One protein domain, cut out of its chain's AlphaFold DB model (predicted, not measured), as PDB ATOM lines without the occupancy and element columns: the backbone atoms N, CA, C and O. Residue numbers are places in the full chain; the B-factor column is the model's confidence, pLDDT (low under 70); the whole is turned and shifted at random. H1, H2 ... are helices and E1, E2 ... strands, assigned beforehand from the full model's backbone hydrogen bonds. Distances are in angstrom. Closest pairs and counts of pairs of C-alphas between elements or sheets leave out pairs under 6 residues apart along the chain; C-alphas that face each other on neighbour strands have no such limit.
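AT A GLANCE: This is residues 5 to 97 of the 97 residues of an uncharacterized protein of Solirubrobacterales bacterium (UniProt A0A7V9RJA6). Two small antiparallel sheets lie loosely and only partly face to face, E1, E5 and E4 in one and E3, E2, E6 and E7 in the other, while H1 lies at one end of the length, just past the end of E5 and far from the sheet of E3, E2, E6 and E7. The far part of E5 runs out toward H1, residues 65 to 76 come back, and residues 91 to 97 cross from E7 to E1. The printed part has 93 residues, with order E1 E2 E3 E4 E5 H1 E6 E7, and is mostly strand. It is loose, radius of gyration of the C-alphas 15.7 A, and elongated, spanning 49 by 26 by 20 A.

HOW THE PARTS SIT: E1, residues 5 to 13, bends by 57 degrees at residue 10 and is antiparallel to E5, residues 43 to 54, with N 8 and O 50 2.9 A apart. E2, residues 19 to 26, and E3, residues 29 to 31, form a hairpin, N 31 to O 24 2.9 A. E4, residues 37 to 40, forms a hairpin with E5, N 38 to O 45 2.8 A. The closest C-alphas of E2 and E4, Val 22 and Val 39, are 7.9 A apart. E5 bends by 93 degrees at residue 47. H1, residues 57 to 64, is on neither sheet, and its O i to N i+4 pairs are all within hydrogen-bond range. E6, residues 77 to 83, is antiparallel to E2, N 80 to O 23 2.8 A, and forms a hairpin with E7, residues 86 to 90, N 81 to O 88 2.9 A. Residues 95 to 96 pair antiparallel with residues 11 to 12 of E1.

IN THESE COORDINATES: E1 begins at C-alpha 5 (16.511, 45.619, -37.763) and is 22.0 A long. E2 measures 19.9 A, E5 24.8 A, H1 10.3 A and E6 18.5 A. E7 ends at C-alpha 90 (30.968, 34.046, -23.682).

THE WHOLE: The C-alphas farthest apart, Leu 67 and Gly 84, are 49.3 A apart. The printed part has no cut, and the link H1 to E6 is long. Residues 5 to 6, 8, 52 to 59 and 68 to 75 have pLDDT under 70.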
ATOM      1  N   SER A   5      16.225  45.846 -39.177       57.38
ATOM      2  CA  SER A   5      16.511  45.619 -37.763       57.38
ATOM      3  C   SER A   5      15.452  44.665 -37.222       57.38
ATOM      4  O   SER A   5      14.255  44.953 -37.282       57.38
ATOM      5  N   VAL A   6      15.884  43.500 -36.762       62.03
ATOM      6  CA  VAL A   6      15.033  42.518 -36.093       62.03
ATOM      7  C   VAL A   6      15.301  42.636 -34.600       62.03
ATOM      8  O   VAL A   6      16.457  42.700 -34.182       62.03
ATOM      9  N   GLU A   7      14.246  42.700 -33.789       70.06
ATOM     10  CA  GLU A   7      14.392  42.605 -32.336       70.06
ATOM     11  C   GLU A   7      15.025  41.249 -32.005       70.06
ATOM     12  O   GLU A   7      14.448  40.200 -32.291       70.06
ATOM     13  N   ALA A   8      16.236  41.270 -31.448       68.12
ATOM     14  CA  ALA A   8      16.917  40.056 -31.010       68.12
ATOM     15  C   ALA A   8      16.314  39.548 -29.694       68.12
ATOM     16  O   ALA A   8      16.285  38.349 -29.438       68.12
ATOM     17  N   GLY A   9      15.800  40.474 -28.881       80.56
ATOM     18  CA  GLY A   9      15.197  40.205 -27.587       80.56
ATOM     19  C   GLY A   9      15.858  41.026 -26.488       80.56
ATOM     20  O   GLY A   9      16.427  42.088 -26.743       80.56
ATOM     21  N   ARG A  10      15.761  40.549 -25.250       87.06
ATOM     22  CA  ARG A  10      16.235  41.267 -24.052       87.06
ATOM     23  C   ARG A  10      16.840  40.357 -22.987       87.06
ATOM     24  O   ARG A  10      17.130  40.826 -21.890       87.06
ATOM     25  N   ARG A  11      16.979  39.059 -23.257       88.31
ATOM     26  CA  ARG A  11      17.464  38.070 -22.286       88.31
ATOM     27  C   ARG A  11      18.691  37.362 -22.816       88.31
ATOM     28  O   ARG A  11      18.718  36.979 -23.973       88.31
ATOM     29  N   VAL A  12      19.671  37.131 -21.957       90.12
ATOM     30  CA  VAL A  12      20.814  36.257 -22.246       90.12
ATOM     31  C   VAL A  12      20.909  35.222 -21.135       90.12
ATOM     32  O   VAL A  12      20.856  35.566 -19.954       90.12
ATOM     33  N   ARG A  13      21.032  33.942 -21.497       89.44
ATOM     34  CA  ARG A  13      21.220  32.866 -20.517       89.44
ATOM     35  C   ARG A  13      22.689  32.710 -20.161       89.44
ATOM     36  O   ARG A  13      23.539  32.564 -21.036       89.44
ATOM     37  N   LEU A  14      22.954  32.660 -18.864       87.06
ATOM     38  CA  LEU A  14      24.237  32.271 -18.308       87.06
ATOM     39  C   LEU A  14      24.288  30.750 -18.098       87.06
ATOM     40  O   LEU A  14      23.259  30.126 -17.809       87.06
ATOM     41  N   PRO A  15      25.479  30.135 -18.190       84.31
ATOM     42  CA  PRO A  15      25.680  28.761 -17.761       84.31
ATOM     43  C   PRO A  15      25.282  28.572 -16.295       84.31
ATOM     44  O   PRO A  15      25.473  29.455 -15.457       84.31
ATOM     45  N   ALA A  16      24.752  27.392 -15.973       81.69
ATOM     46  CA  ALA A  16      24.455  27.043 -14.590       81.69
ATOM     47  C   ALA A  16      25.736  27.101 -13.742       81.69
ATOM     48  O   ALA A  16      26.760  26.533 -14.121       81.69
ATOM     49  N   GLY A  17      25.664  27.782 -12.597       80.75
ATOM     50  CA  GLY A  17      26.816  28.001 -11.720       80.75
ATOM     51  C   GLY A  17      27.670  29.216 -12.077       80.75
ATOM     52  O   GLY A  17      28.729  29.375 -11.484       80.75
ATOM     53  N   ALA A  18      27.243  30.066 -13.019       84.75
ATOM     54  CA  ALA A  18      27.853  31.380 -13.190       84.75
ATOM     55  C   ALA A  18      27.715  32.194 -11.893       84.75
ATOM     56  O   ALA A  18      26.615  32.403 -11.379       84.75
ATOM     57  N   GLU A  19      28.852  32.622 -11.367       81.69
ATOM     58  CA  GLU A  19      29.012  33.406 -10.153       81.69
ATOM     59  C   GLU A  19      29.377  34.847 -10.518       81.69
ATOM     60  O   GLU A  19      30.044  35.112 -11.525       81.69
ATOM     61  N   GLY A  20      28.919  35.784  -9.685       74.38
ATOM     62  CA  GLY A  20      29.242  37.198  -9.833       74.38
ATOM     63  C   GLY A  20      30.689  37.520  -9.426       74.38
ATOM     64  O   GLY A  20      31.288  36.768  -8.652       74.38
ATOM     65  N   PRO A  21      31.237  38.660  -9.885       82.19
ATOM     66  CA  PRO A  21      30.575  39.699 -10.685       82.19
ATOM     67  C   PRO A  21      30.447  39.324 -12.171       82.19
ATOM     68  O   PRO A  21      31.332  38.683 -12.734       82.19
ATOM     69  N   VAL A  22      29.334  39.725 -12.795       88.62
ATOM     70  CA  VAL A  22      29.075  39.522 -14.228       88.62
ATOM     71  C   VAL A  22      29.336  40.837 -14.953       88.62
ATOM     72  O   VAL A  22      28.720  41.851 -14.634       88.62
ATOM     73  N   GLU A  23      30.227  40.825 -15.937       93.44
ATOM     74  CA  GLU A  23      30.512  41.990 -16.774       93.44
ATOM     75  C   GLU A  23      29.910  41.758 -18.159       93.44
ATOM     76  O   GLU A  23      30.148  40.728 -18.787       93.44
ATOM     77  N   VAL A  24      29.098  42.701 -18.630       92.69
ATOM     78  CA  VAL A  24      28.383  42.592 -19.906       92.69
ATOM     79  C   VAL A  24      28.865  43.688 -20.835       92.69
ATOM     80  O   VAL A  24      28.939  44.851 -20.446       92.69
ATOM     81  N   PHE A  25      29.153  43.318 -22.075       90.69
ATOM     82  CA  PHE A  25      29.569  44.235 -23.120       90.69
ATOM     83  C   PHE A  25      28.635  44.099 -24.315       90.69
ATOM     84  O   PHE A  25      28.431  43.002 -24.831       90.69
ATOM     85  N   VAL A  26      28.081  45.210 -24.788       88.81
ATOM     86  CA  VAL A  26      27.298  45.265 -26.026       88.81
ATOM     87  C   VAL A  26      28.103  46.060 -27.043       88.81
ATOM     88  O   VAL A  26      28.403  47.235 -26.836       88.81
ATOM     89  N   ASN A  27      28.500  45.422 -28.146       84.44
ATOM     90  CA  ASN A  27      29.398  46.005 -29.153       84.44
ATOM     91  C   ASN A  27      30.715  46.536 -28.570       84.44
ATOM     92  O   ASN A  27      31.219  47.575 -29.000       84.44
ATOM     93  N   GLY A  28      31.244  45.863 -27.548       84.38
ATOM     94  CA  GLY A  28      32.440  46.303 -26.830       84.38
ATOM     95  C   GLY A  28      32.230  47.499 -25.893       84.38
ATOM     96  O   GLY A  28      33.195  47.946 -25.279       84.38
ATOM     97  N   THR A  29      31.005  48.015 -25.749       88.00
ATOM     98  CA  THR A  29      30.663  48.996 -24.706       88.00
ATOM     99  C   THR A  29      30.243  48.252 -23.453       88.00
ATOM    100  O   THR A  29      29.349  47.414 -23.521       88.00
ATOM    101  N   GLN A  30      30.894  48.534 -22.326       91.06
ATOM    102  CA  GLN A  30      30.517  47.950 -21.043       91.06
ATOM    103  C   GLN A  30      29.165  48.511 -20.596       91.06
ATOM    104  O   GLN A  30      28.984  49.727 -20.556       91.06
ATOM    105  N   GLU A  31      28.238  47.619 -20.273       91.50
ATOM    106  CA  GLU A  31      26.932  47.951 -19.711       91.50
ATOM    107  C   GLU A  31      27.002  47.892 -18.177       91.50
ATOM    108  O   GLU A  31      27.786  47.121 -17.609       91.50
ATOM    109  N   THR A  32      26.162  48.671 -17.497       91.56
ATOM    110  CA  THR A  32      26.151  48.747 -16.030       91.56
ATOM    111  C   THR A  32      25.031  47.899 -15.424       91.56
ATOM    112  O   THR A  32      23.847  48.084 -15.729       91.56
ATOM    113  N   GLU A  33      25.379  46.986 -14.511       90.31
ATOM    114  CA  GLU A  33      24.387  46.221 -13.747       90.31
ATOM    115  C   GLU A  33      23.565  47.154 -12.835       90.31
ATOM    116  O   GLU A  33      24.104  47.977 -12.099       90.31
ATOM    117  N   GLY A  34      22.240  47.018 -12.877       88.50
ATOM    118  CA  GLY A  34      21.270  47.854 -12.169       88.50
ATOM    119  C   GLY A  34      20.728  49.019 -13.004       88.50
ATOM    120  O   GLY A  34      19.593  49.436 -12.771       88.50
ATOM    121  N   GLU A  35      21.480  49.494 -14.000       90.88
ATOM    122  CA  GLU A  35      21.067  50.587 -14.894       90.88
ATOM    123  C   GLU A  35      20.670  50.065 -16.278       90.88
ATOM    124  O   GLU A  35      19.543  50.287 -16.730       90.88
ATOM    125  N   ASP A  36      21.552  49.301 -16.919       90.38
ATOM    126  CA  ASP A  36      21.368  48.799 -18.284       90.38
ATOM    127  C   ASP A  36      20.827  47.366 -18.316       90.38
ATOM    128  O   ASP A  36      20.039  47.000 -19.197       90.38
ATOM    129  N   PHE A  37      21.212  46.548 -17.337       92.44
ATOM    130  CA  PHE A  37      20.746  45.171 -17.193       92.44
ATOM    131  C   PHE A  37      20.635  44.752 -15.726       92.44
ATOM    132  O   PHE A  37      21.086  45.439 -14.818       92.44
ATOM    133  N   THR A  38      20.017  43.608 -15.459       92.44
ATOM    134  CA  THR A  38      19.972  42.988 -14.128       92.44
ATOM    135  C   THR A  38      20.234  41.494 -14.243       92.44
ATOM    136  O   THR A  38      19.683  40.840 -15.134       92.44
ATOM    137  N   VAL A  39      21.016  40.934 -13.319       90.31
ATOM    138  CA  VAL A  39      21.212  39.483 -13.217       90.31
ATOM    139  C   VAL A  39      20.118  38.869 -12.339       90.31
ATOM    140  O   VAL A  39      19.892  39.269 -11.197       90.31
ATOM    141  N   ARG A  40      19.391  37.887 -12.876       87.25
ATOM    142  CA  ARG A  40      18.312  37.149 -12.203       87.25
ATOM    143  C   ARG A  40      18.611  35.656 -12.267       87.25
ATOM    144  O   ARG A  40      18.250  34.979 -13.225       87.25
ATOM    145  N   GLY A  41      19.269  35.129 -11.236       85.06
ATOM    146  CA  GLY A  41      19.712  33.733 -11.237       85.06
ATOM    147  C   GLY A  41      20.756  33.499 -12.331       85.06
ATOM    148  O   GLY A  41      21.810  34.118 -12.306       85.06
ATOM    149  N   SER A  42      20.450  32.634 -13.300       86.75
ATOM    150  CA  SER A  42      21.310  32.342 -14.457       86.75
ATOM    151  C   SER A  42      20.886  33.102 -15.719       86.75
ATOM    152  O   SER A  42      21.031  32.594 -16.831       86.75
ATOM    153  N   GLU A  43      20.282  34.277 -15.575       89.44
ATOM    154  CA  GLU A  43      19.806  35.080 -16.700       89.44
ATOM    155  C   GLU A  43      20.205  36.541 -16.533       89.44
ATOM    156  O   GLU A  43      20.124  37.101 -15.442       89.44
ATOM    157  N   ILE A  44      20.588  37.162 -17.640       90.94
ATOM    158  CA  ILE A  44      20.816  38.597 -17.765       90.94
ATOM    159  C   ILE A  44      19.597  39.170 -18.471       90.94
ATOM    160  O   ILE A  44      19.258  38.741 -19.576       90.94
ATOM    161  N   LEU A  45      18.931  40.124 -17.829       92.75
ATOM    162  CA  LEU A  45      17.789  40.832 -18.388       92.75
ATOM    163  C   LEU A  45      18.192  42.271 -18.689       92.75
ATOM    164  O   LEU A  45      18.496  43.025 -17.770       92.75
ATOM    165  N   PHE A  46      18.162  42.650 -19.960       90.81
ATOM    166  CA  PHE A  46      18.403  44.019 -20.392       90.81
ATOM    167  C   PHE A  46      17.155  44.879 -20.176       90.81
ATOM    168  O   PHE A  46      16.025  44.449 -20.429       90.81
ATOM    169  N   ASN A  47      17.367  46.124 -19.754       87.44
ATOM    170  CA  ASN A  47      16.304  47.116 -19.582       87.44
ATOM    171  C   ASN A  47      15.849  47.725 -20.921       87.44
ATOM    172  O   ASN A  47      14.804  48.372 -20.986       87.44
ATOM    173  N   ARG A  48      16.609  47.484 -21.998       82.06
ATOM    174  CA  ARG A  48      16.295  47.870 -23.379       82.06
ATOM    175  C   ARG A  48      16.215  46.649 -24.295       82.06
ATOM    176  O   ARG A  48      16.882  45.645 -24.055       82.06
ATOM    177  N   THR A  49      15.440  46.752 -25.372       80.25
ATOM    178  CA  THR A  49      15.458  45.761 -26.457       80.25
ATOM    179  C   THR A  49      16.783  45.850 -27.211       80.25
ATOM    180  O   THR A  49      17.192  46.943 -27.610       80.25
ATOM    181  N   LEU A  50      17.441  44.711 -27.418       80.12
ATOM    182  CA  LEU A  50      18.618  44.599 -28.275       80.12
ATOM    183  C   LEU A  50      18.176  44.312 -29.713       80.12
ATOM    184  O   LEU A  50      17.260  43.514 -29.949       80.12
ATOM    185  N   TYR A  51      18.827  44.951 -30.684       70.06
ATOM    186  CA  TYR A  51      18.454  44.851 -32.092       70.06
ATOM    187  C   TYR A  51      19.570  44.193 -32.891       70.06
ATOM    188  O   TYR A  51      20.730  44.580 -32.818       70.06
ATOM    189  N   LYS A  52      19.214  43.225 -33.731       66.69
ATOM    190  CA  LYS A  52      20.136  42.654 -34.708       66.69
ATOM    191  C   LYS A  52      19.796  43.214 -36.079       66.69
ATOM    192  O   LYS A  52      18.689  43.008 -36.576       66.69
ATOM    193  N   GLU A  53      20.727  43.919 -36.713       61.09
ATOM    194  CA  GLU A  53      20.578  44.231 -38.133       61.09
ATOM    195  C   GLU A  53      20.848  42.966 -38.951       61.09
ATOM    196  O   GLU A  53      21.927  42.375 -38.872       61.09
ATOM    197  N   GLU A  54      19.859  42.517 -39.722       58.41
ATOM    198  CA  GLU A  54      20.063  41.460 -40.707       58.41
ATOM    199  C   GLU A  54      20.501  42.083 -42.032       58.41
ATOM    200  O   GLU A  54      19.779  42.877 -42.648       58.41
ATOM    201  N   VAL A  55      21.678  41.687 -42.519       59.25
ATOM    202  CA  VAL A  55      22.139  42.128 -43.834       59.25
ATOM    203  C   VAL A  55      21.250  41.486 -44.895       59.25
ATOM    204  O   VAL A  55      21.292  40.276 -45.127       59.25
ATOM    205  N   GLY A  56      20.419  42.291 -45.560       60.62
ATOM    206  CA  GLY A  56      19.535  41.793 -46.610       60.62
ATOM    207  C   GLY A  56      20.316  41.065 -47.715       60.62
ATOM    208  O   GLY A  56      21.367  41.535 -48.152       60.62
ATOM    209  N   ARG A  57      19.777  39.944 -48.221       62.19
ATOM    210  CA  ARG A  57      20.417  39.071 -49.238       62.19
ATOM    211  C   ARG A  57      20.991  39.820 -50.448       62.19
ATOM    212  O   ARG A  57      22.031  39.439 -50.971       62.19
ATOM    213  N   GLY A  58      20.338  40.902 -50.880       69.00
ATOM    214  CA  GLY A  58      20.824  41.743 -51.979       69.00
ATOM    215  C   GLY A  58      22.098  42.523 -51.639       69.00
ATOM    216  O   GLY A  58      22.980  42.646 -52.484       69.00
ATOM    217  N   ARG A  59      22.235  43.001 -50.396       69.06
ATOM    218  CA  ARG A  59      23.464  43.652 -49.925       69.06
ATOM    219  C   ARG A  59      24.583  42.635 -49.724       69.06
ATOM    220  O   ARG A  59      25.701  42.910 -50.136       69.06
ATOM    221  N   TRP A  60      24.271  41.444 -49.211       72.12
ATOM    222  CA  TRP A  60      25.225  40.329 -49.190       72.12
ATOM    223  C   TRP A  60      25.754  39.988 -50.592       72.12
ATOM    224  O   TRP A  60      26.963  39.901 -50.778       72.12
ATOM    225  N   LEU A  61      24.880  39.888 -51.600       72.75
ATOM    226  CA  LEU A  61      25.294  39.599 -52.978       72.75
ATOM    227  C   LEU A  61      26.136  40.731 -53.587       72.75
ATOM    228  O   LEU A  61      27.138  40.466 -54.243       72.75
ATOM    229  N   ALA A  62      25.774  41.993 -53.341       74.75
ATOM    230  CA  ALA A  62      26.577  43.136 -53.777       74.75
ATOM    231  C   ALA A  62      27.981  43.135 -53.141       74.75
ATOM    232  O   ALA A  62      28.954  43.450 -53.821       74.75
ATOM    233  N   MET A  63      28.101  42.729 -51.871       72.12
ATOM    234  CA  MET A  63      29.395  42.548 -51.201       72.12
ATOM    235  C   MET A  63      30.183  41.368 -51.774       72.12
ATOM    236  O   MET A  63      31.367  41.518 -52.058       72.12
ATOM    237  N   ALA A  64      29.537  40.220 -52.009       71.00
ATOM    238  CA  ALA A  64      30.176  39.052 -52.623       71.00
ATOM    239  C   ALA A  64      30.749  39.361 -54.019       71.00
ATOM    240  O   ALA A  64      31.735  38.760 -54.436       71.00
ATOM    241  N   LEU A  65      30.152  40.327 -54.722       81.75
ATOM    242  CA  LEU A  65      30.598  40.816 -56.027       81.75
ATOM    243  C   LEU A  65      31.580  42.003 -55.946       81.75
ATOM    244  O   LEU A  65      31.952  42.548 -56.982       81.75
ATOM    245  N   GLY A  66      31.994  42.428 -54.746       77.06
ATOM    246  CA  GLY A  66      32.949  43.526 -54.546       77.06
ATOM    247  C   GLY A  66      32.401  44.925 -54.852       77.06
ATOM    248  O   GLY A  66      33.175  45.861 -55.033       77.06
ATOM    249  N   LEU A  67      31.076  45.089 -54.923       75.88
ATOM    250  CA  LEU A  67      30.433  46.343 -55.334       75.88
ATOM    251  C   LEU A  67      30.309  47.368 -54.192       75.88
ATOM    252  O   LEU A  67      30.098  48.547 -54.464       75.88
ATOM    253  N   PHE A  68      30.433  46.940 -52.930       62.84
ATOM    254  CA  PHE A  68      30.407  47.787 -51.729       62.84
ATOM    255  C   PHE A  68      31.278  47.185 -50.617       62.84
ATOM    256  O   PHE A  68      31.337  45.965 -50.476       62.84
ATOM    257  N   GLY A  69      31.900  48.037 -49.792       52.06
ATOM    258  CA  GLY A  69      32.710  47.628 -48.642       52.06
ATOM    259  C   GLY A  69      32.453  48.509 -47.426       52.06
ATOM    260  O   GLY A  69      33.003  49.601 -47.332       52.06
ATOM    261  N   SER A  70      31.600  48.049 -46.509       55.84
ATOM    262  CA  SER A  70      31.553  48.472 -45.101       55.84
ATOM    263  C   SER A  70      30.672  47.508 -44.307       55.84
ATOM    264  O   SER A  70      29.579  47.149 -44.749       55.84
ATOM    265  N   TYR A  71      31.186  47.092 -43.151       51.66
ATOM    266  CA  TYR A  71      30.544  46.210 -42.180       51.66
ATOM    267  C   TYR A  71      29.458  46.998 -41.432       51.66
ATOM    268  O   TYR A  71      29.758  48.036 -40.846       51.66
ATOM    269  N   GLU A  72      28.202  46.551 -41.482       53.84
ATOM    270  CA  GLU A  72      27.099  47.170 -40.731       53.84
ATOM    271  C   GLU A  72      26.820  46.346 -39.466       53.84
ATOM    272  O   GLU A  72      26.825  45.116 -39.491       53.84
ATOM    273  N   ARG A  73      26.681  47.079 -38.358       54.78
ATOM    274  CA  ARG A  73      26.628  46.666 -36.949       54.78
ATOM    275  C   ARG A  73      25.728  45.455 -36.690       54.78
ATOM    276  O   ARG A  73      24.516  45.516 -36.852       54.78
ATOM    277  N   HIS A  74      26.316  44.387 -36.163       62.88
ATOM    278  CA  HIS A  74      25.574  43.391 -35.398       62.88
ATOM    279  C   HIS A  74      25.783  43.691 -33.918       62.88
ATOM    280  O   HIS A  74      26.934  43.648 -33.485       62.88
ATOM    281  N   ASP A  75      24.705  43.956 -33.167       68.81
ATOM    282  CA  ASP A  75      24.781  44.045 -31.706       68.81
ATOM    283  C   ASP A  75      25.294  42.708 -31.159       68.81
ATOM    284  O   ASP A  75      24.587  41.699 -31.153       68.81
ATOM    285  N   THR A  76      26.572  42.688 -30.788       80.06
ATOM    286  CA  THR A  76      27.255  41.511 -30.241       80.06
ATOM    287  C   THR A  76      27.284  41.657 -28.731       80.06
ATOM    288  O   THR A  76      27.738  42.685 -28.234       80.06
ATOM    289  N   VAL A  77      26.760  40.661 -28.016       87.94
ATOM    290  CA  VAL A  77      26.780  40.640 -26.552       87.94
ATOM    291  C   VAL A  77      27.900  39.721 -26.095       87.94
ATOM    292  O   VAL A  77      27.862  38.524 -26.377       87.94
ATOM    293  N   ASP A  78      28.868  40.268 -25.380       90.12
ATOM    294  CA  ASP A  78      29.924  39.511 -24.725       90.12
ATOM    295  C   ASP A  78      29.694  39.551 -23.210       90.12
ATOM    296  O   ASP A  78      29.275  40.571 -22.658       90.12
ATOM    297  N   VAL A  79      29.901  38.422 -22.538       91.38
ATOM    298  CA  VAL A  79      29.614  38.275 -21.109       91.38
ATOM    299  C   VAL A  79      30.769  37.583 -20.409       91.38
ATOM    300  O   VAL A  79      31.065  36.422 -20.698       91.38
ATOM    301  N   ASP A  80      31.348  38.264 -19.432       93.12
ATOM    302  CA  ASP A  80      32.381  37.742 -18.549       93.12
ATOM    303  C   ASP A  80      31.782  37.406 -17.179       93.12
ATOM    304  O   ASP A  80      30.970  38.152 -16.635       93.12
ATOM    305  N   PHE A  81      32.174  36.268 -16.611       91.38
ATOM    306  CA  PHE A  81      31.690  35.788 -15.312       91.38
ATOM    307  C   PHE A  81      32.710  34.851 -14.659       91.38
ATOM    308  O   PHE A  81      33.672  34.407 -15.292       91.38
ATOM    309  N   SER A  82      32.500  34.509 -13.389       89.00
ATOM    310  CA  SER A  82      33.272  33.468 -12.704       89.00
ATOM    311  C   SER A  82      32.513  32.140 -12.701       89.00
ATOM    312  O   SER A  82      31.300  32.108 -12.543       89.00
ATOM    313  N   LEU A  83      33.209  31.020 -12.887       89.19
ATOM    314  CA  LEU A  83      32.635  29.678 -12.784       89.19
ATOM    315  C   LEU A  83      33.607  28.779 -12.028       89.19
ATOM    316  O   LEU A  83      34.650  28.406 -12.564       89.19
ATOM    317  N   GLY A  84      33.268  28.437 -10.783       87.00
ATOM    318  CA  GLY A  84      34.134  27.615  -9.934       87.00
ATOM    319  C   GLY A  84      35.491  28.269  -9.659       87.00
ATOM    320  O   GLY A  84      36.513  27.588  -9.667       87.00
ATOM    321  N   GLY A  85      35.513  29.594  -9.478       86.50
ATOM    322  CA  GLY A  85      36.734  30.377  -9.252       86.50
ATOM    323  C   GLY A  85      37.558  30.700 -10.507       86.50
ATOM    324  O   GLY A  85      38.550  31.419 -10.402       86.50
ATOM    325  N   GLU A  86      37.159  30.225 -11.691       88.25
ATOM    326  CA  GLU A  86      37.808  30.556 -12.966       88.25
ATOM    327  C   GLU A  86      37.022  31.638 -13.717       88.25
ATOM    328  O   GLU A  86      35.801  31.546 -13.847       88.25
ATOM    329  N   ARG A  87      37.710  32.660 -14.242       90.19
ATOM    330  CA  ARG A  87      37.086  33.677 -15.100       90.19
ATOM    331  C   ARG A  87      36.818  33.092 -16.485       90.19
ATOM    332  O   ARG A  87      37.736  32.608 -17.143       90.19
ATOM    333  N   LYS A  88      35.567  33.167 -16.933       91.75
ATOM    334  CA  LYS A  88      35.106  32.718 -18.249       91.75
ATOM    335  C   LYS A  88      34.441  33.856 -19.002       91.75
ATOM    336  O   LYS A  88      33.931  34.791 -18.398       91.75
ATOM    337  N   SER A  89      34.454  33.733 -20.323       91.12
ATOM    338  CA  SER A  89      33.845  34.684 -21.243       91.12
ATOM    339  C   SER A  89      33.002  33.938 -22.272       91.12
ATOM    340  O   SER A  89      33.419  32.895 -22.787       91.12
ATOM    341  N   ILE A  90      31.811  34.453 -22.558       89.94
ATOM    342  CA  ILE A  90      30.968  34.046 -23.682       89.94
ATOM    343  C   ILE A  90      30.975  35.199 -24.668       89.94
ATOM    344  O   ILE A  90      30.453  36.264 -24.355       89.94
ATOM    345  N   SER A  91      31.512  34.964 -25.863       86.81
ATOM    346  CA  SER A  91      31.413  35.932 -26.949       86.81
ATOM    347  C   SER A  91      30.220  35.635 -27.850       86.81
ATOM    348  O   SER A  91      29.944  34.471 -28.158       86.81
ATOM    349  N   GLY A  92      29.506  36.682 -28.266       83.06
ATOM    350  CA  GLY A  92      28.328  36.558 -29.128       83.06
ATOM    351  C   GLY A  92      27.181  35.778 -28.481       83.06
ATOM    352  O   GLY A  92      26.568  34.920 -29.124       83.06
ATOM    353  N   ALA A  93      26.902  36.052 -27.207       84.44
ATOM    354  CA  ALA A  93      25.840  35.411 -26.450       84.44
ATOM    355  C   ALA A  93      24.485  35.537 -27.170       84.44
ATOM    356  O   ALA A  93      24.121  36.592 -27.696       84.44
ATOM    357  N   SER A  94      23.732  34.434 -27.206       81.62
ATOM    358  CA  SER A  94      22.420  34.414 -27.852       81.62
ATOM    359  C   SER A  94      21.423  35.228 -27.037       81.62
ATOM    360  O   SER A  94      21.191  34.937 -25.864       81.62
ATOM    361  N   VAL A  95      20.836  36.237 -27.680       83.31
ATOM    362  CA  VAL A  95      19.765  37.046 -27.104       83.31
ATOM    363  C   VAL A  95      18.423  36.374 -27.406       83.31
ATOM    364  O   VAL A  95      18.138  36.034 -28.554       83.31
ATOM    365  N   GLU A  96      17.627  36.157 -26.363       82.25
ATOM    366  CA  GLU A  96      16.273  35.608 -26.389       82.25
ATOM    367  C   GLU A  96      15.228  36.726 -26.128       82.25
ATOM    368  O   GLU A  96      15.520  37.679 -25.387       82.25
ATOM    369  N   PRO A  97      14.011  36.629 -26.702       72.19
ATOM    370  CA  PRO A  97      12.884  37.538 -26.429       72.19
ATOM    371  C   PRO A  97      12.420  37.600 -24.956       72.19
ATOM    372  O   PRO A  97      12.426  36.557 -24.262       72.19
TER     373      PRO A  97